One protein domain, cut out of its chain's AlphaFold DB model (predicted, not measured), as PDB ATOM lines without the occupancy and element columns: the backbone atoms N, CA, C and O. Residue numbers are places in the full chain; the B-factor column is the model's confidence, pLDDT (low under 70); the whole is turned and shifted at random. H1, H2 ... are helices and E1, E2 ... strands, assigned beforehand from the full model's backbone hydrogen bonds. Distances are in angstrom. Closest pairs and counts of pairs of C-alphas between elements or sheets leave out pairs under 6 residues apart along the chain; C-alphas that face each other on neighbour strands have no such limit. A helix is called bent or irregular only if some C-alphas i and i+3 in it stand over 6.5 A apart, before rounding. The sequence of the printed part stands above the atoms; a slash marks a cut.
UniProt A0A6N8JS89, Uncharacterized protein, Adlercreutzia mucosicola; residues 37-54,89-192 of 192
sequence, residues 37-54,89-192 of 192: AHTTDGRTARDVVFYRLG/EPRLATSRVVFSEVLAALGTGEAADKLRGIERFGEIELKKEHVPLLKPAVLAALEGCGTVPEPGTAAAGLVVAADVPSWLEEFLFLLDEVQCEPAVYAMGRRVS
ATOM      1  N   ALA A  37     151.369  82.006 116.228       72.81
ATOM      2  CA  ALA A  37     150.397  82.372 115.206       72.81
ATOM      3  C   ALA A  37     149.192  83.074 115.848       72.81
ATOM      4  O   ALA A  37     148.701  82.646 116.896       72.81
ATOM      5  N   HIS A  38     148.709  84.140 115.205       78.00
ATOM      6  CA  HIS A  38     147.433  84.752 115.564       78.00
ATOM      7  C   HIS A  38     146.329  83.690 115.533       78.00
ATOM      8  O   HIS A  38     146.215  82.934 114.565       78.00
ATOM      9  N   THR A  39     145.506  83.654 116.579       76.44
ATOM     10  CA  THR A  39     144.358  82.752 116.648       76.44
ATOM     11  C   THR A  39     143.099  83.498 117.064       76.44
ATOM     12  O   THR A  39     143.045  84.183 118.088       76.44
ATOM     13  N   THR A  40     142.037  83.308 116.287       80.19
ATOM     14  CA  THR A  40     140.691  83.739 116.663       80.19
ATOM     15  C   THR A  40     139.972  82.688 117.509       80.19
ATOM     16  O   THR A  40     138.991  83.031 118.167       80.19
ATOM     17  N   ASP A  41     140.464  81.445 117.601       82.56
ATOM     18  CA  ASP A  41     139.905  80.437 118.511       82.56
ATOM     19  C   ASP A  41     140.454  80.641 119.931       82.56
ATOM     20  O   ASP A  41     141.625  80.391 120.224       82.56
ATOM     21  N   GLY A  42     139.586  81.082 120.842       77.62
ATOM     22  CA  GLY A  42     139.937  81.293 122.248       77.62
ATOM     23  C   GLY A  42     140.347  80.019 122.999       77.62
ATOM     24  O   GLY A  42     140.944  80.124 124.067       77.62
ATOM     25  N   ARG A  43     140.061  78.821 122.466       84.00
ATOM     26  CA  ARG A  43     140.460  77.536 123.077       84.00
ATOM     27  C   ARG A  43     141.924  77.192 122.833       84.00
ATOM     28  O   ARG A  43     142.507  76.453 123.619       84.00
ATOM     29  N   THR A  44     142.505  77.692 121.746       84.38
ATOM     30  CA  THR A  44     143.913  77.444 121.393       84.38
ATOM     31  C   THR A  44     144.827  78.588 121.815       84.38
ATOM     32  O   THR A  44     146.040  78.398 121.883       84.38
ATOM     33  N   ALA A  45     144.256  79.754 122.129       86.00
ATOM     34  CA  ALA A  45     144.977  80.922 122.612       86.00
ATOM     35  C   ALA A  45     145.647  80.673 123.971       86.00
ATOM     36  O   ALA A  45     144.992  80.296 124.945       86.00
ATOM     37  N   ARG A  46     146.950  80.952 124.042       90.44
ATOM     38  CA  ARG A  46     147.776  80.815 125.252       90.44
ATOM     39  C   ARG A  46     148.309  82.140 125.763       90.44
ATOM     40  O   ARG A  46     148.346  82.347 126.973       90.44
ATOM     41  N   ASP A  47     148.669  83.028 124.846       93.31
ATOM     42  CA  ASP A  47     149.300  84.300 125.168       93.31
ATOM     43  C   ASP A  47     148.531  85.462 124.530       93.31
ATOM     44  O   ASP A  47     147.767  85.293 123.570       93.31
ATOM     45  N   VAL A  48     148.752  86.655 125.076       94.00
ATOM     46  CA  VAL A  48     148.299  87.928 124.521       94.00
ATOM     47  C   VAL A  48     149.522  88.769 124.186       94.00
ATOM     48  O   VAL A  48     150.405  88.964 125.023       94.00
ATOM     49  N   VAL A  49     149.574  89.271 122.954       94.19
ATOM     50  CA  VAL A  49     150.692  90.065 122.437       94.19
ATOM     51  C   VAL A  49     150.169  91.378 121.874       94.19
ATOM     52  O   VAL A  49     149.262  91.401 121.046       94.19
ATOM     53  N   PHE A  50     150.768  92.472 122.323       93.38
ATOM     54  CA  PHE A  50     150.608  93.804 121.776       93.38
ATOM     55  C   PHE A  50     151.737  94.083 120.800       93.38
ATOM     56  O   PHE A  50     152.922  94.082 121.154       93.38
ATOM     57  N   TYR A  51     151.343  94.343 119.563       90.19
ATOM     58  CA  TYR A  51     152.227  94.764 118.499       90.19
ATOM     59  C   TYR A  51     152.137  96.271 118.342       90.19
ATOM     60  O   TYR A  51     151.044  96.829 118.344       90.19
ATOM     61  N   ARG A  52     153.278  96.924 118.174       88.19
ATOM     62  CA  ARG A  52     153.365  98.339 117.842       88.19
ATOM     63  C   ARG A  52     153.598  98.487 116.352       88.19
ATOM     64  O   ARG A  52     154.452  97.809 115.787       88.19
ATOM     65  N   LEU A  53     152.894  99.414 115.726       82.12
ATOM     66  CA  LEU A  53     153.232  99.826 114.376       82.12
ATOM     67  C   LEU A  53     154.534 100.635 114.382       82.12
ATOM     68  O   LEU A  53     154.564 101.747 114.896       82.12
ATOM     69  N   GLY A  54     155.607 100.077 113.819       65.06
ATOM     70  CA  GLY A  54     156.909 100.748 113.745       65.06
ATOM     71  C   GLY A  54     157.130 101.525 112.447       65.06
ATOM     72  O   GLY A  54     157.828 102.536 112.445       65.06
ATOM     73  N   GLU A  89     155.557  95.307 115.012       84.62
ATOM     74  CA  GLU A  89     156.616  94.688 115.814       84.62
ATOM     75  C   GLU A  89     156.086  94.340 117.216       84.62
ATOM     76  O   GLU A  89     155.431  95.177 117.841       84.62
ATOM     77  N   PRO A  90     156.340  93.129 117.752       89.12
ATOM     78  CA  PRO A  90     155.954  92.783 119.119       89.12
ATOM     79  C   PRO A  90     156.591  93.739 120.138       89.12
ATOM     80  O   PRO A  90     157.812  93.910 120.140       89.12
ATOM     81  N   ARG A  91     155.785  94.321 121.032       91.19
ATOM     82  CA  ARG A  91     156.241  95.320 122.015       91.19
ATOM     83  C   ARG A  91     155.992  94.899 123.463       91.19
ATOM     84  O   ARG A  91     156.873  95.076 124.301       91.19
ATOM     85  N   LEU A  92     154.848  94.275 123.734       93.69
ATOM     86  CA  LEU A  92     154.478  93.744 125.046       93.69
ATOM     87  C   LEU A  92     153.778  92.400 124.864       93.69
ATOM     88  O   LEU A  92     152.853  92.288 124.070       93.69
ATOM     89  N   ALA A  93     154.187  91.381 125.605       94.94
ATOM     90  CA  ALA A  93     153.567  90.069 125.590       94.94
ATOM     91  C   ALA A  93     153.364  89.545 127.010       94.94
ATOM     92  O   ALA A  93     154.129  89.860 127.921       94.94
ATOM     93  N   THR A  94     152.334  88.731 127.200       95.56
ATOM     94  CA  THR A  94     152.060  88.074 128.476       95.56
ATOM     95  C   THR A  94     151.234  86.811 128.279       95.56
ATOM     96  O   THR A  94     150.603  86.628 127.238       95.56
ATOM     97  N   SER A  95     151.218  85.942 129.287       95.38
ATOM     98  CA  SER A  95     150.320  84.788 129.286       95.38
ATOM     99  C   SER A  95     148.865  85.235 129.418       95.38
ATOM    100  O   SER A  95     148.560  86.241 130.065       95.38
ATOM    101  N   ARG A  96     147.934  84.452 128.875       93.88
ATOM    102  CA  ARG A  96     146.496  84.734 129.004       93.88
ATOM    103  C   ARG A  96     146.008  84.690 130.458       93.88
ATOM    104  O   ARG A  96     145.061  85.388 130.801       93.88
ATOM    105  N   VAL A  97     146.688  83.926 131.318       94.75
ATOM    106  CA  VAL A  97     146.425  83.892 132.766       94.75
ATOM    107  C   VAL A  97     146.698  85.262 133.386       94.75
ATOM    108  O   VAL A  97     145.792  85.859 133.959       94.75
ATOM    109  N   VAL A  98     147.901  85.807 133.184       95.94
ATOM    110  CA  VAL A  98     148.270  87.145 133.684       95.94
ATOM    111  C   VAL A  98     147.386  88.224 133.055       95.94
ATOM    112  O   VAL A  98     146.940  89.132 133.748       95.94
ATOM    113  N   PHE A  99     147.049  88.111 131.766       96.75
ATOM    114  CA  PHE A  99     146.129  89.055 131.125       96.75
ATOM    115  C   PHE A  99     144.731  89.049 131.768       96.75
ATOM    116  O   PHE A  99     144.128  90.104 131.954       96.75
ATOM    117  N   SER A 100     144.218  87.883 132.169       96.38
ATOM    118  CA  SER A 100     142.955  87.801 132.909       96.38
ATOM    119  C   SER A 100     143.043  88.481 134.280       96.38
ATOM    120  O   SER A 100     142.079  89.114 134.708       96.38
ATOM    121  N   GLU A 101     144.182  88.370 134.967       97.25
ATOM    122  CA  GLU A 101     144.423  89.050 136.246       97.25
ATOM    123  C   GLU A 101     144.528  90.572 136.064       97.25
ATOM    124  O   GLU A 101     143.972  91.326 136.860       97.25
ATOM    125  N   VAL A 102     145.140  91.036 134.971       97.44
ATOM    126  CA  VAL A 102     145.156  92.456 134.572       97.44
ATOM    127  C   VAL A 102     143.735  92.985 134.372       97.44
ATOM    128  O   VAL A 102     143.394  94.049 134.888       97.44
ATOM    129  N   LEU A 103     142.882  92.249 133.649       97.38
ATOM    130  CA  LEU A 103     141.482  92.644 133.452       97.38
ATOM    131  C   LEU A 103     140.717  92.725 134.778       97.38
ATOM    132  O   LEU A 103     139.833  93.566 134.911       97.38
ATOM    133  N   ALA A 104     141.046  91.865 135.745       96.62
ATOM    134  CA  ALA A 104     140.474  91.928 137.085       96.62
ATOM    135  C   ALA A 104     140.985  93.148 137.871       96.62
ATOM    136  O   ALA A 104     140.187  93.816 138.526       96.62
ATOM    137  N   ALA A 105     142.276  93.482 137.762       96.00
ATOM    138  CA  ALA A 105     142.879  94.650 138.410       96.00
ATOM    139  C   ALA A 105     142.332  95.986 137.874       96.00
ATOM    140  O   ALA A 105     142.171  96.934 138.637       96.00
ATOM    141  N   LEU A 106     141.988  96.053 136.584       95.56
ATOM    142  CA  LEU A 106     141.297  97.205 135.986       95.56
ATOM    143  C   LEU A 106     139.830  97.335 136.437       95.56
ATOM    144  O   LEU A 106     139.211  98.375 136.221       95.56
ATOM    145  N   GLY A 107     139.265  96.288 137.043       92.88
ATOM    146  CA  GLY A 107     137.894  96.268 137.537       92.88
ATOM    147  C   GLY A 107     136.841  96.321 136.425       92.88
ATOM    148  O   GLY A 107     136.940  95.659 135.387       92.88
ATOM    149  N   THR A 108     135.775  97.082 136.671       91.62
ATOM    150  CA  THR A 108     134.663  97.283 135.732       91.62
ATOM    151  C   THR A 108     134.741  98.657 135.083       91.62
ATOM    152  O   THR A 108     135.009  99.643 135.765       91.62
ATOM    153  N   GLY A 109     134.419  98.741 133.794       94.12
ATOM    154  CA  GLY A 109     134.335 100.006 133.069       94.12
ATOM    155  C   GLY A 109     134.849  99.893 131.639       94.12
ATOM    156  O   GLY A 109     135.381  98.862 131.226       94.12
ATOM    157  N   GLU A 110     134.732 100.993 130.901       96.69
ATOM    158  CA  GLU A 110     135.020 101.040 129.464       96.69
ATOM    159  C   GLU A 110     136.467 100.650 129.118       96.69
ATOM    160  O   GLU A 110     136.707 100.002 128.101       96.69
ATOM    161  N   ALA A 111     137.441 100.977 129.976       96.31
ATOM    162  CA  ALA A 111     138.841 100.601 129.774       96.31
ATOM    163  C   ALA A 111     139.041  99.076 129.840       96.31
ATOM    164  O   ALA A 111     139.661  98.484 128.949       96.31
ATOM    165  N   ALA A 112     138.468  98.429 130.860       96.38
ATOM    166  CA  ALA A 112     138.496  96.978 130.997       96.38
ATOM    167  C   ALA A 112     137.725  96.304 129.852       96.38
ATOM    168  O   ALA A 112     138.191  95.306 129.307       96.38
ATOM    169  N   ASP A 113     136.586  96.865 129.437       96.94
ATOM    170  CA  ASP A 113     135.783  96.338 128.328       96.94
ATOM    171  C   ASP A 113     136.495  96.438 126.980       96.94
ATOM    172  O   ASP A 113     136.457  95.491 126.187       96.94
ATOM    173  N   LYS A 114     137.220  97.536 126.736       96.88
ATOM    174  CA  LYS A 114     138.057  97.691 125.544       96.88
ATOM    175  C   LYS A 114     139.102  96.580 125.464       96.88
ATOM    176  O   LYS A 114     139.215  95.942 124.419       96.88
ATOM    177  N   LEU A 115     139.828  96.316 126.552       97.06
ATOM    178  CA  LEU A 115     140.844  95.259 126.591       97.06
ATOM    179  C   LEU A 115     140.235  93.851 126.558       97.06
ATOM    180  O   LEU A 115     140.761  92.969 125.878       97.06
ATOM    181  N   ARG A 116     139.075  93.650 127.194       96.38
ATOM    182  CA  ARG A 116     138.281  92.411 127.112       96.38
ATOM    183  C   ARG A 116     137.822  92.112 125.682       96.38
ATOM    184  O   ARG A 116     137.563  90.956 125.349       96.38
ATOM    185  N   GLY A 117     137.807  93.112 124.802       95.38
ATOM    186  CA  GLY A 117     137.661  92.927 123.360       95.38
ATOM    187  C   GLY A 117     138.648  91.910 122.773       95.38
ATOM    188  O   GLY A 117     138.254  91.148 121.894       95.38
ATOM    189  N   ILE A 118     139.871  91.791 123.310       94.81
ATOM    190  CA  ILE A 118     140.842  90.768 122.873       94.81
ATOM    191  C   ILE A 118     140.279  89.367 123.093       94.81
ATOM    192  O   ILE A 118     140.463  88.506 122.243       94.81
ATOM    193  N   GLU A 119     139.547  89.137 124.184       92.69
ATOM    194  CA  GLU A 119     138.893  87.862 124.495       92.69
ATOM    195  C   GLU A 119     137.617  87.625 123.681       92.69
ATOM    196  O   GLU A 119     137.267  86.485 123.363       92.69
ATOM    197  N   ARG A 120     136.949  88.690 123.250       91.62
ATOM    198  CA  ARG A 120     135.729  88.577 122.446       91.62
ATOM    199  C   ARG A 120     136.004  88.390 120.957       91.62
ATOM    200  O   ARG A 120     135.333  87.592 120.313       91.62
ATOM    201  N   PHE A 121     136.985  89.110 120.421       92.06
ATOM    202  CA  PHE A 121     137.194  89.252 118.978       92.06
ATOM    203  C   PHE A 121     138.497  88.614 118.484       92.06
ATOM    204  O   PHE A 121     138.655  88.410 117.288       92.06
ATOM    205  N   GLY A 122     139.421  88.266 119.384       88.88
ATOM    206  CA  GLY A 122     140.759  87.777 119.027       88.88
ATOM    207  C   GLY A 122     141.788  88.884 118.917       88.88
ATOM    208  O   GLY A 122     142.952  88.665 119.254       88.88
ATOM    209  N   GLU A 123     141.346  90.083 118.554       91.75
ATOM    210  CA  GLU A 123     142.197  91.253 118.451       91.75
ATOM    211  C   GLU A 123     141.447  92.559 118.712       91.75
ATOM    212  O   GLU A 123     140.222  92.630 118.591       91.75
ATOM    213  N   ILE A 124     142.201  93.600 119.066       93.38
ATOM    214  CA  ILE A 124     141.723  94.982 119.134       93.38
ATOM    215  C   ILE A 124     142.785  95.944 118.607       93.38
ATOM    216  O   ILE A 124     143.986  95.722 118.767       93.38
ATOM    217  N   GLU A 125     142.327  97.075 118.083       92.19
ATOM    218  CA  GLU A 125     143.171  98.235 117.805       92.19
ATOM    219  C   GLU A 125     143.123  99.245 118.957       92.19
ATOM    220  O   GLU A 125     142.046  99.595 119.462       92.19
ATOM    221  N   LEU A 126     144.299  99.753 119.323       91.50
ATOM    222  CA  LEU A 126     144.527 100.831 120.275       91.50
ATOM    223  C   LEU A 126     145.143 102.034 119.560       91.50
ATOM    224  O   LEU A 126     146.329 102.062 119.240       91.50
ATOM    225  N   LYS A 127     144.304 103.036 119.327       90.56
ATOM    226  CA  LYS A 127     144.653 104.335 118.731       90.56
ATOM    227  C   LYS A 127     144.779 105.412 119.802       90.56
ATOM    228  O   LYS A 127     144.253 105.241 120.902       90.56
ATOM    229  N   LYS A 128     145.362 106.557 119.441       90.12
ATOM    230  CA  LYS A 128     145.489 107.745 120.301       90.12
ATOM    231  C   LYS A 128     144.186 108.155 121.000       90.12
ATOM    232  O   LYS A 128     144.219 108.529 122.166       90.12
ATOM    233  N   GLU A 129     143.043 108.026 120.329       91.38
ATOM    234  CA  GLU A 129     141.712 108.307 120.897       91.38
ATOM    235  C   GLU A 129     141.350 107.444 122.122       91.38
ATOM    236  O   GLU A 129     140.538 107.857 122.941       91.38
ATOM    237  N   HIS A 130     141.982 106.278 122.292       94.56
ATOM    238  CA  HIS A 130     141.754 105.387 123.431       94.56
ATOM    239  C   HIS A 130     142.648 105.718 124.632       94.56
ATOM    240  O   HIS A 130     142.378 105.251 125.737       94.56
ATOM    241  N   VAL A 131     143.714 106.506 124.449       94.31
ATOM    242  CA  VAL A 131     144.670 106.821 125.525       94.31
ATOM    243  C   VAL A 131     144.004 107.557 126.696       94.31
ATOM    244  O   VAL A 131     144.229 107.130 127.829       94.31
ATOM    245  N   PRO A 132     143.147 108.581 126.487       95.69
ATOM    246  CA  PRO A 132     142.461 109.259 127.590       95.69
ATOM    247  C   PRO A 132     141.566 108.338 128.426       95.69
ATOM    248  O   PRO A 132     141.352 108.615 129.600       95.69
ATOM    249  N   LEU A 133     141.066 107.246 127.838       96.69
ATOM    250  CA  LEU A 133     140.283 106.231 128.539       96.69
ATOM    251  C   LEU A 133     141.182 105.238 129.292       96.69
ATOM    252  O   LEU A 133     140.931 104.913 130.449       96.69
ATOM    253  N   LEU A 134     142.225 104.732 128.630       96.88
ATOM    254  CA  LEU A 134     143.042 103.630 129.145       96.88
ATOM    255  C   LEU A 134     144.055 104.088 130.195       96.88
ATOM    256  O   LEU A 134     144.198 103.442 131.229       96.88
ATOM    257  N   LYS A 135     144.744 105.206 129.957       95.44
ATOM    258  CA  LYS A 135     145.823 105.690 130.827       95.44
ATOM    259  C   LYS A 135     145.387 105.917 132.285       95.44
ATOM    260  O   LYS A 135     146.056 105.380 133.165       95.44
ATOM    261  N   PRO A 136     144.282 106.630 132.588       96.19
ATOM    262  CA  PRO A 136     143.854 106.812 133.975       96.19
ATOM    263  C   PRO A 136     143.424 105.500 134.644       96.19
ATOM    264  O   PRO A 136     143.723 105.300 135.816       96.19
ATOM    265  N   ALA A 137     142.789 104.579 133.911       97.00
ATOM    266  CA  ALA A 137     142.406 103.277 134.456       97.00
ATOM    267  C   ALA A 137     143.629 102.422 134.824       97.00
ATOM    268  O   ALA A 137     143.640 101.761 135.859       97.00
ATOM    269  N   VAL A 138     144.681 102.467 134.002       95.94
ATOM    270  CA  VAL A 138     145.935 101.748 134.260       95.94
ATOM    271  C   VAL A 138     146.681 102.349 135.452       95.94
ATOM    272  O   VAL A 138     147.173 101.598 136.291       95.94
ATOM    273  N   LEU A 139     146.723 103.680 135.571       94.81
ATOM    274  CA  LEU A 139     147.297 104.355 136.741       94.81
ATOM    275  C   LEU A 139     146.559 103.969 138.029       94.81
ATOM    276  O   LEU A 139     147.199 103.555 138.991       94.81
ATOM    277  N   ALA A 140     145.224 103.994 138.019       94.62
ATOM    278  CA  ALA A 140     144.418 103.569 139.164       94.62
ATOM    279  C   ALA A 140     144.646 102.086 139.527       94.62
ATOM    280  O   ALA A 140     144.711 101.733 140.704       94.62
ATOM    281  N   ALA A 141     144.812 101.209 138.531       94.88
ATOM    282  CA  ALA A 141     145.120  99.799 138.766       94.88
ATOM    283  C   ALA A 141     146.520  99.598 139.374       94.88
ATOM    284  O   ALA A 141     146.684  98.766 140.269       94.88
ATOM    285  N   LEU A 142     147.521 100.373 138.939       93.44
ATOM    286  CA  LEU A 142     148.862 100.365 139.535       93.44
ATOM    287  C   LEU A 142     148.838 100.845 140.989       93.44
ATOM    288  O   LEU A 142     149.434 100.198 141.854       93.44
ATOM    289  N   GLU A 143     148.106 101.921 141.272       91.69
ATOM    290  CA  GLU A 143     147.896 102.407 142.638       91.69
ATOM    291  C   GLU A 143     147.241 101.327 143.511       91.69
ATOM    292  O   GLU A 143     147.714 101.048 144.614       91.69
ATOM    293  N   GLY A 144     146.218 100.639 142.989       91.00
ATOM    294  CA  GLY A 144     145.564  99.509 143.656       91.00
ATOM    295  C   GLY A 144     146.489  98.314 143.914       91.00
ATOM    296  O   GLY A 144     146.311  97.594 144.897       91.00
ATOM    297  N   CYS A 145     147.522  98.127 143.089       88.00
ATOM    298  CA  CYS A 145     148.567  97.122 143.300       88.00
ATOM    299  C   CYS A 145     149.633  97.557 144.327       88.00
ATOM    300  O   CYS A 145     150.599  96.825 144.553       88.00
ATOM    301  N   GLY A 146     149.503  98.745 144.933       84.88
ATOM    302  CA  GLY A 146     150.521  99.319 145.818       84.88
ATOM    303  C   GLY A 146     151.801  99.696 145.071       84.88
ATOM    304  O   GLY A 146     152.894  99.674 145.641       84.88
ATOM    305  N   THR A 147     151.686  99.977 143.774       75.31
ATOM    306  CA  THR A 147     152.819 100.307 142.912       75.31
ATOM    307  C   THR A 147     152.748 101.765 142.502       75.31
ATOM    308  O   THR A 147     151.723 102.242 142.026       75.31
ATOM    309  N   VAL A 148     153.853 102.477 142.702       70.50
ATOM    310  CA  VAL A 148     154.043 103.801 142.124       70.50
ATOM    311  C   VAL A 148     154.786 103.589 140.807       70.50
ATOM    312  O   VAL A 148     155.809 102.898 140.823       70.50
ATOM    313  N   PRO A 149     154.282 104.105 139.674       65.38
ATOM    314  CA  PRO A 149     155.016 104.045 138.423       65.38
ATOM    315  C   PRO A 149     156.303 104.859 138.574       65.38
ATOM    316  O   PRO A 149     156.281 106.088 138.638       65.38
ATOM    317  N   GLU A 150     157.431 104.163 138.673       62.34
ATOM    318  CA  GLU A 150     158.743 104.797 138.674       62.34
ATOM    319  C   GLU A 150     159.007 105.380 137.275       62.34
ATOM    320  O   GLU A 150     158.734 104.705 136.273       62.34
ATOM    321  N   PRO A 151     159.560 106.602 137.157       58.16
ATOM    322  CA  PRO A 151     160.032 107.124 135.881       58.16
ATOM    323  C   PRO A 151     161.234 106.292 135.407       58.16
ATOM    324  O   PRO A 151     162.391 106.595 135.688       58.16
ATOM    325  N   GLY A 152     160.943 105.193 134.716       60.06
ATOM    326  CA  GLY A 152     161.920 104.273 134.150       60.06
ATOM    327  C   GLY A 152     162.176 104.529 132.668       60.06
ATOM    328  O   GLY A 152     161.390 105.162 131.964       60.06
ATOM    329  N   THR A 153     163.284 103.993 132.161       60.81
ATOM    330  CA  THR A 153     163.515 103.909 130.717       60.81
ATOM    331  C   THR A 153     162.663 102.775 130.141       60.81
ATOM    332  O   THR A 153     162.799 101.618 130.555       60.81
ATOM    333  N   ALA A 154     161.794 103.098 129.179       64.00
ATOM    334  CA  ALA A 154     161.060 102.101 128.403       64.00
ATOM    335  C   ALA A 154     162.039 101.059 127.831       64.00
ATOM    336  O   ALA A 154     163.124 101.407 127.355       64.00
ATOM    337  N   ALA A 155     161.694  99.770 127.902       68.62
ATOM    338  CA  ALA A 155     162.558  98.741 127.337       68.62
ATOM    339  C   ALA A 155     162.665  98.926 125.818       68.62
ATOM    340  O   ALA A 155     161.658  99.045 125.121       68.62
ATOM    341  N   ALA A 156     163.887  98.876 125.287       69.81
ATOM    342  CA  ALA A 156     164.100  98.823 123.849       69.81
ATOM    343  C   ALA A 156     163.763  97.411 123.328       69.81
ATOM    344  O   ALA A 156     164.609  96.515 123.345       69.81
ATOM    345  N   GLY A 157     162.519  97.205 122.884       82.25
ATOM    346  CA  GLY A 157     162.072  95.979 122.212       82.25
ATOM    347  C   GLY A 157     160.913  95.259 122.902       82.25
ATOM    348  O   GLY A 157     160.101  95.867 123.598       82.25
ATOM    349  N   LEU A 158     160.818  93.946 122.670       88.06
ATOM    350  CA  LEU A 158     159.751  93.123 123.229       88.06
ATOM    351  C   LEU A 158     159.962  92.902 124.727       88.06
ATOM    352  O   LEU A 158     160.983  92.345 125.149       88.06
ATOM    353  N   VAL A 159     158.939  93.241 125.501       91.00
ATOM    354  CA  VAL A 159     158.836  92.892 126.915       91.00
ATOM    355  C   VAL A 159     157.875  91.731 127.105       91.00
ATOM    356  O   VAL A 159     156.744  91.770 126.628       91.00
ATOM    357  N   VAL A 160     158.313  90.710 127.835       93.50
ATOM    358  CA  VAL A 160     157.446  89.645 128.341       93.50
ATOM    359  C   VAL A 160     157.148  89.948 129.803       93.50
ATOM    360  O   VAL A 160     158.001  89.746 130.668       93.50
ATOM    361  N   ALA A 161     155.953  90.469 130.063       92.69
ATOM    362  CA  ALA A 161     155.476  90.751 131.408       92.69
ATOM    363  C   ALA A 161     154.918  89.472 132.027       92.69
ATOM    364  O   ALA A 161     154.038  88.824 131.449       92.69
ATOM    365  N   ALA A 162     155.424  89.105 133.199       91.56
ATOM    366  CA  ALA A 162     155.017  87.874 133.870       91.56
ATOM    367  C   ALA A 162     154.207  88.083 135.158       91.56
ATOM    368  O   ALA A 162     153.789  87.100 135.764       91.56
ATOM    369  N   ASP A 163     153.932  89.332 135.528       93.69
ATOM    370  CA  ASP A 163     152.990  89.699 136.584       93.69
ATOM    371  C   ASP A 163     152.171  90.942 136.187       93.69
ATOM    372  O   ASP A 163     152.498  91.636 135.218       93.69
ATOM    373  N   VAL A 164     151.077  91.190 136.919       94.44
ATOM    374  CA  VAL A 164     150.142  92.299 136.661       94.44
ATOM    375  C   VAL A 164     150.828  93.672 136.718       94.44
ATOM    376  O   VAL A 164     150.666  94.425 135.757       94.44
ATOM    377  N   PRO A 165     151.622  94.023 137.754       94.06
ATOM    378  CA  PRO A 165     152.286  95.326 137.797       94.06
ATOM    379  C   PRO A 165     153.242  95.551 136.624       94.06
ATOM    380  O   PRO A 165     153.149  96.579 135.959       94.06
ATOM    381  N   SER A 166     154.093  94.567 136.304       92.50
ATOM    382  CA  SER A 166     155.031  94.671 135.177       92.50
ATOM    383  C   SER A 166     154.296  94.840 133.847       92.50
ATOM    384  O   SER A 166     154.790  95.519 132.948       92.50
ATOM    385  N   TRP A 167     153.116  94.225 133.704       95.56
ATOM    386  CA  TRP A 167     152.279  94.397 132.520       95.56
ATOM    387  C   TRP A 167     151.686  95.803 132.446       95.56
ATOM    388  O   TRP A 167     151.768  96.434 131.396       95.56
ATOM    389  N   LEU A 168     151.111  96.303 133.543       95.31
ATOM    390  CA  LEU A 168     150.486  97.627 133.603       95.31
ATOM    391  C   LEU A 168     151.514  98.745 133.370       95.31
ATOM    392  O   LEU A 168     151.248  99.656 132.589       95.31
ATOM    393  N   GLU A 169     152.698  98.647 133.981       92.69
ATOM    394  CA  GLU A 169     153.814  99.577 133.764       92.69
ATOM    395  C   GLU A 169     154.240  99.596 132.291       92.69
ATOM    396  O   GLU A 169     154.355 100.657 131.677       92.69
ATOM    397  N   GLU A 170     154.429  98.423 131.683       93.06
ATOM    398  CA  GLU A 170     154.830  98.352 130.279       93.06
ATOM    399  C   GLU A 170     153.734  98.827 129.323       93.06
ATOM    400  O   GLU A 170     154.008  99.456 128.299       93.06
ATOM    401  N   PHE A 171     152.478  98.562 129.669       95.00
ATOM    402  CA  PHE A 171     151.338  99.037 128.910       95.00
ATOM    403  C   PHE A 171     151.213 100.566 128.975       95.00
ATOM    404  O   PHE A 171     150.867 101.173 127.965       95.00
ATOM    405  N   LEU A 172     151.569 101.214 130.094       93.06
ATOM    406  CA  LEU A 172     151.668 102.679 130.154       93.06
ATOM    407  C   LEU A 172     152.698 103.230 129.171       93.06
ATOM    408  O   LEU A 172     152.370 104.149 128.424       93.06
ATOM    409  N   PHE A 173     153.900 102.645 129.114       91.06
ATOM    410  CA  PHE A 173     154.910 103.059 128.133       91.06
ATOM    411  C   PHE A 173     154.395 102.899 126.699       91.06
ATOM    412  O   PHE A 173     154.564 103.798 125.877       91.06
ATOM    413  N   LEU A 174     153.699 101.798 126.400       91.50
ATOM    414  CA  LEU A 174     153.073 101.591 125.092       91.50
ATOM    415  C   LEU A 174     152.006 102.655 124.775       91.50
ATOM    416  O   LEU A 174     151.932 103.129 123.641       91.50
ATOM    417  N   LEU A 175     151.175 103.036 125.748       92.38
ATOM    418  CA  LEU A 175     150.171 104.091 125.565       92.38
ATOM    419  C   LEU A 175     150.816 105.462 125.338       92.38
ATOM    420  O   LEU A 175     150.308 106.232 124.523       92.38
ATOM    421  N   ASP A 176     151.934 105.750 126.006       89.94
ATOM    422  CA  ASP A 176     152.705 106.980 125.800       89.94
ATOM    423  C   ASP A 176     153.310 107.038 124.393       89.94
ATOM    424  O   ASP A 176     153.223 108.071 123.726       89.94
ATOM    425  N   GLU A 177     153.834 105.915 123.892       87.38
ATOM    426  CA  GLU A 177     154.295 105.795 122.502       87.38
ATOM    427  C   GLU A 177     153.149 106.084 121.508       87.38
ATOM    428  O   GLU A 177     153.297 106.913 120.607       87.38
ATOM    429  N   VAL A 178     151.969 105.480 121.713       87.19
ATOM    430  CA  VAL A 178     150.763 105.712 120.887       87.19
ATOM    431  C   VAL A 178     150.249 107.158 120.991       87.19
ATOM    432  O   VAL A 178     149.669 107.691 120.044       87.19
ATOM    433  N   GLN A 179     150.436 107.821 122.134       86.56
ATOM    434  CA  GLN A 179     150.002 109.205 122.336       86.56
ATOM    435  C   GLN A 179     150.881 110.210 121.576       86.56
ATOM    436  O   GLN A 179     150.361 111.186 121.008       86.56
ATOM    437  N   CYS A 180     152.198 109.991 121.611       80.81
ATOM    438  CA  CYS A 180     153.213 110.911 121.104       80.81
ATOM    439  C   CYS A 180     153.400 110.823 119.586       80.81
ATOM    440  O   CYS A 180     153.644 111.849 118.950       80.81
ATOM    441  N   GLU A 181     153.260 109.636 118.991       73.50
ATOM    442  CA  GLU A 181     153.547 109.431 117.570       73.50
ATOM    443  C   GLU A 181     152.257 109.430 116.713       73.50
ATOM    444  O   GLU A 181     151.433 108.523 116.825       73.50
ATOM    445  N   PRO A 182     152.055 110.410 115.807       59.00
ATOM    446  CA  PRO A 182     150.775 110.647 115.120       59.00
ATOM    447  C   PRO A 182     150.327 109.537 114.150       59.00
ATOM    448  O   PRO A 182     149.196 109.580 113.669       59.00
ATOM    449  N   ALA A 183     151.182 108.550 113.865       62.72
ATOM    450  CA  ALA A 183     150.887 107.416 112.988       62.72
ATOM    451  C   ALA A 183     151.026 106.048 113.677       62.72
ATOM    452  O   ALA A 183     150.849 105.028 113.009       62.72
ATOM    453  N   VAL A 184     151.332 106.010 114.980       75.81
ATOM    454  CA  VAL A 184     151.512 104.762 115.729       75.81
ATOM    455  C   VAL A 184     150.204 104.363 116.394       75.81
ATOM    456  O   VAL A 184     149.548 105.148 117.075       75.81
ATOM    457  N   TYR A 185     149.832 103.104 116.203       83.06
ATOM    458  CA  TYR A 185     148.812 102.429 116.991       83.06
ATOM    459  C   TYR A 185     149.398 101.125 117.529       83.06
ATOM    460  O   TYR A 185     150.418 100.628 117.032       83.06
ATOM    461  N   ALA A 186     148.749 100.577 118.550       88.19
ATOM    462  CA  ALA A 186     149.056  99.252 119.054       88.19
ATOM    463  C   ALA A 186     147.921  98.280 118.729       88.19
ATOM    464  O   ALA A 186     146.748  98.650 118.722       88.19
ATOM    465  N   MET A 187     148.262  97.026 118.477       91.50
ATOM    466  CA  MET A 187     147.314  95.965 118.176       91.50
ATOM    467  C   MET A 187     147.485  94.842 119.188       91.50
ATOM    468  O   MET A 187     148.520  94.180 119.204       91.50
ATOM    469  N   GLY A 188     146.489  94.653 120.051       91.88
ATOM    470  CA  GLY A 188     146.467  93.558 121.019       91.88
ATOM    471  C   GLY A 188     145.839  92.323 120.389       91.88
ATOM    472  O   GLY A 188     144.757  92.434 119.821       91.88
ATOM    473  N   ARG A 189     146.499  91.164 120.471       92.12
ATOM    474  CA  ARG A 189     146.076  89.914 119.818       92.12
ATOM    475  C   ARG A 189     146.249  88.702 120.716       92.12
ATOM    476  O   ARG A 189     147.205  88.635 121.484       92.12
ATOM    477  N   ARG A 190     145.382  87.706 120.541       92.12
ATOM    478  CA  ARG A 190     145.594  86.345 121.049       92.12
ATOM    479  C   ARG A 190     146.507  85.542 120.128       92.12
ATOM    480  O   ARG A 190     146.384  85.620 118.902       92.12
ATOM    481  N   VAL A 191     147.363  84.713 120.720       86.56
ATOM    482  CA  VAL A 191     148.285  83.826 119.989       86.56
ATOM    483  C   VAL A 191     148.359  82.422 120.620       86.56
ATOM    484  O   VAL A 191     148.104  82.273 121.819       86.56
ATOM    485  N   SER A 192     148.659  81.388 119.815       82.12
ATOM    486  CA  SER A 192     148.642  79.946 120.192       82.12
ATOM    487  C   SER A 192     150.012  79.260 120.283       82.12
ATOM    488  O   SER A 192     150.822  79.517 119.363       82.12
TER     489      SER A 192
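This is residues 37 to 54 and 89 to 192 of the 192 residues of an uncharacterized protein of Adlercreutzia mucosicola (UniProt A0A6N8JS89). A twisted five-stranded sheet is covered on one face by H1, H2 and H4, while no named helix lies over its other face. H4 runs along the sheet's inner strands, and H3 is not on the sheet but packs side by side with H4, which it meets running the other way. The 122 printed residues include four named helices and five named strands, in the chain order E1 E2 H1 H2 E3 H3 E4 H4 E5. The sheet is mixed, with strand order E3 E5 E1 E2 E4, and the class is mixed, helices and strands. The whole is compact, with a radius of gyration of the C-alphas of 13.2 A and spans of 37 by 31 by 25 A.

E1, residues 47 to 54, is an inner strand with antiparallel neighbours E2, residues 89 to 95, and E5, residues 186 to 191. N 50 and O 92 are 2.7 A apart between E1 and E2, and N 49 and O 189 are 2.9 A apart between E1 and E5, both within hydrogen-bond range. The edge strand E3, residues 123 to 126, is antiparallel to E5, with N 126 and O 186 at 2.8 A. The other edge strand, E4, residues 158 to 161, is parallel to E2, with N 93 and O 159 at 2.8 A. H4, residues 164 to 180, is on the sheet at a height of 8.7 A, over E5, E1 and, only just, E2, on which 3 of its C-alphas fall. It runs along the strands, at 19 degrees to E1 on the local plane. E4, H4 and E5 form a split strand-helix-strand unit, two strands running the same way with a helix between them in the chain and E1 and E2 between them in the sheet; its crossover is right-handed. These are two layers, helices on one face of a sheet: H1, residues 96 to 105, and H2, residues 110 to 121, are on the same face as H4. H1 has a height of 9.7 A and is over none of the strands; H2 has a height of 8.5 A, is over E3, and only just stands up from the sheet, rising 40.0 degrees. H1 and H2 form a helical hairpin and only just touch, with 3 pairs of C-alphas within 8 A, at a shallow tilt of 23 degrees, opposite ways; their closest C-alphas are those of Leu 103 and Ala 112, 5.8 A apart. H4 touches H1 with residues 164 to 168 alone, about perpendicular at 81 degrees, the closest C-alphas being those of Val 102 and Val 164, 5.4 A apart. H3, residues 128 to 144, touches H4 at a shallow tilt of 27 degrees, opposite ways, with the C-alphas of Lys 128 and Gln 179 closest at 5.2 A. Residues 133 to 137 of H3 touch H2, about perpendicular at 74 degrees; the closest C-alphas are those of Ala 111 and Leu 134, at 5.2 A. H2 and H4 are apart. In H1 and H4 every O i to N i+4 pair is within hydrogen-bond range; in H2 it is 6 of 8 and in H3 9 of 13.

E1 begins at C-alpha 47 (149.300, 84.300, 125.168) and is 21.4 A long; E2 is 17.9 A and E5 15.5 A. H3 measures 24.8 A, has a kink of 32 degrees near residue 135, and is irregular, but only just: C-alphas 129 and 132 are 6.8 A apart. H4 measures 24.5 A and ends at C-alpha 180 (153.213, 110.911, 121.104). E5 ends at C-alpha 191 (148.285, 83.826, 119.989).

The C-alphas farthest apart, those of Arg 43 and Pro 151, are 37.7 A apart. Residues 55 to 88 are not printed, and C-alphas 54 and 89 are 6.4 A apart across the cut. Of the links printed whole, H3 to E4, residues 145 to 157, is long. The mean pLDDT of the printed part is 88.4; residue 54, residues 149 to 156 and residues 182 to 183 are under 70.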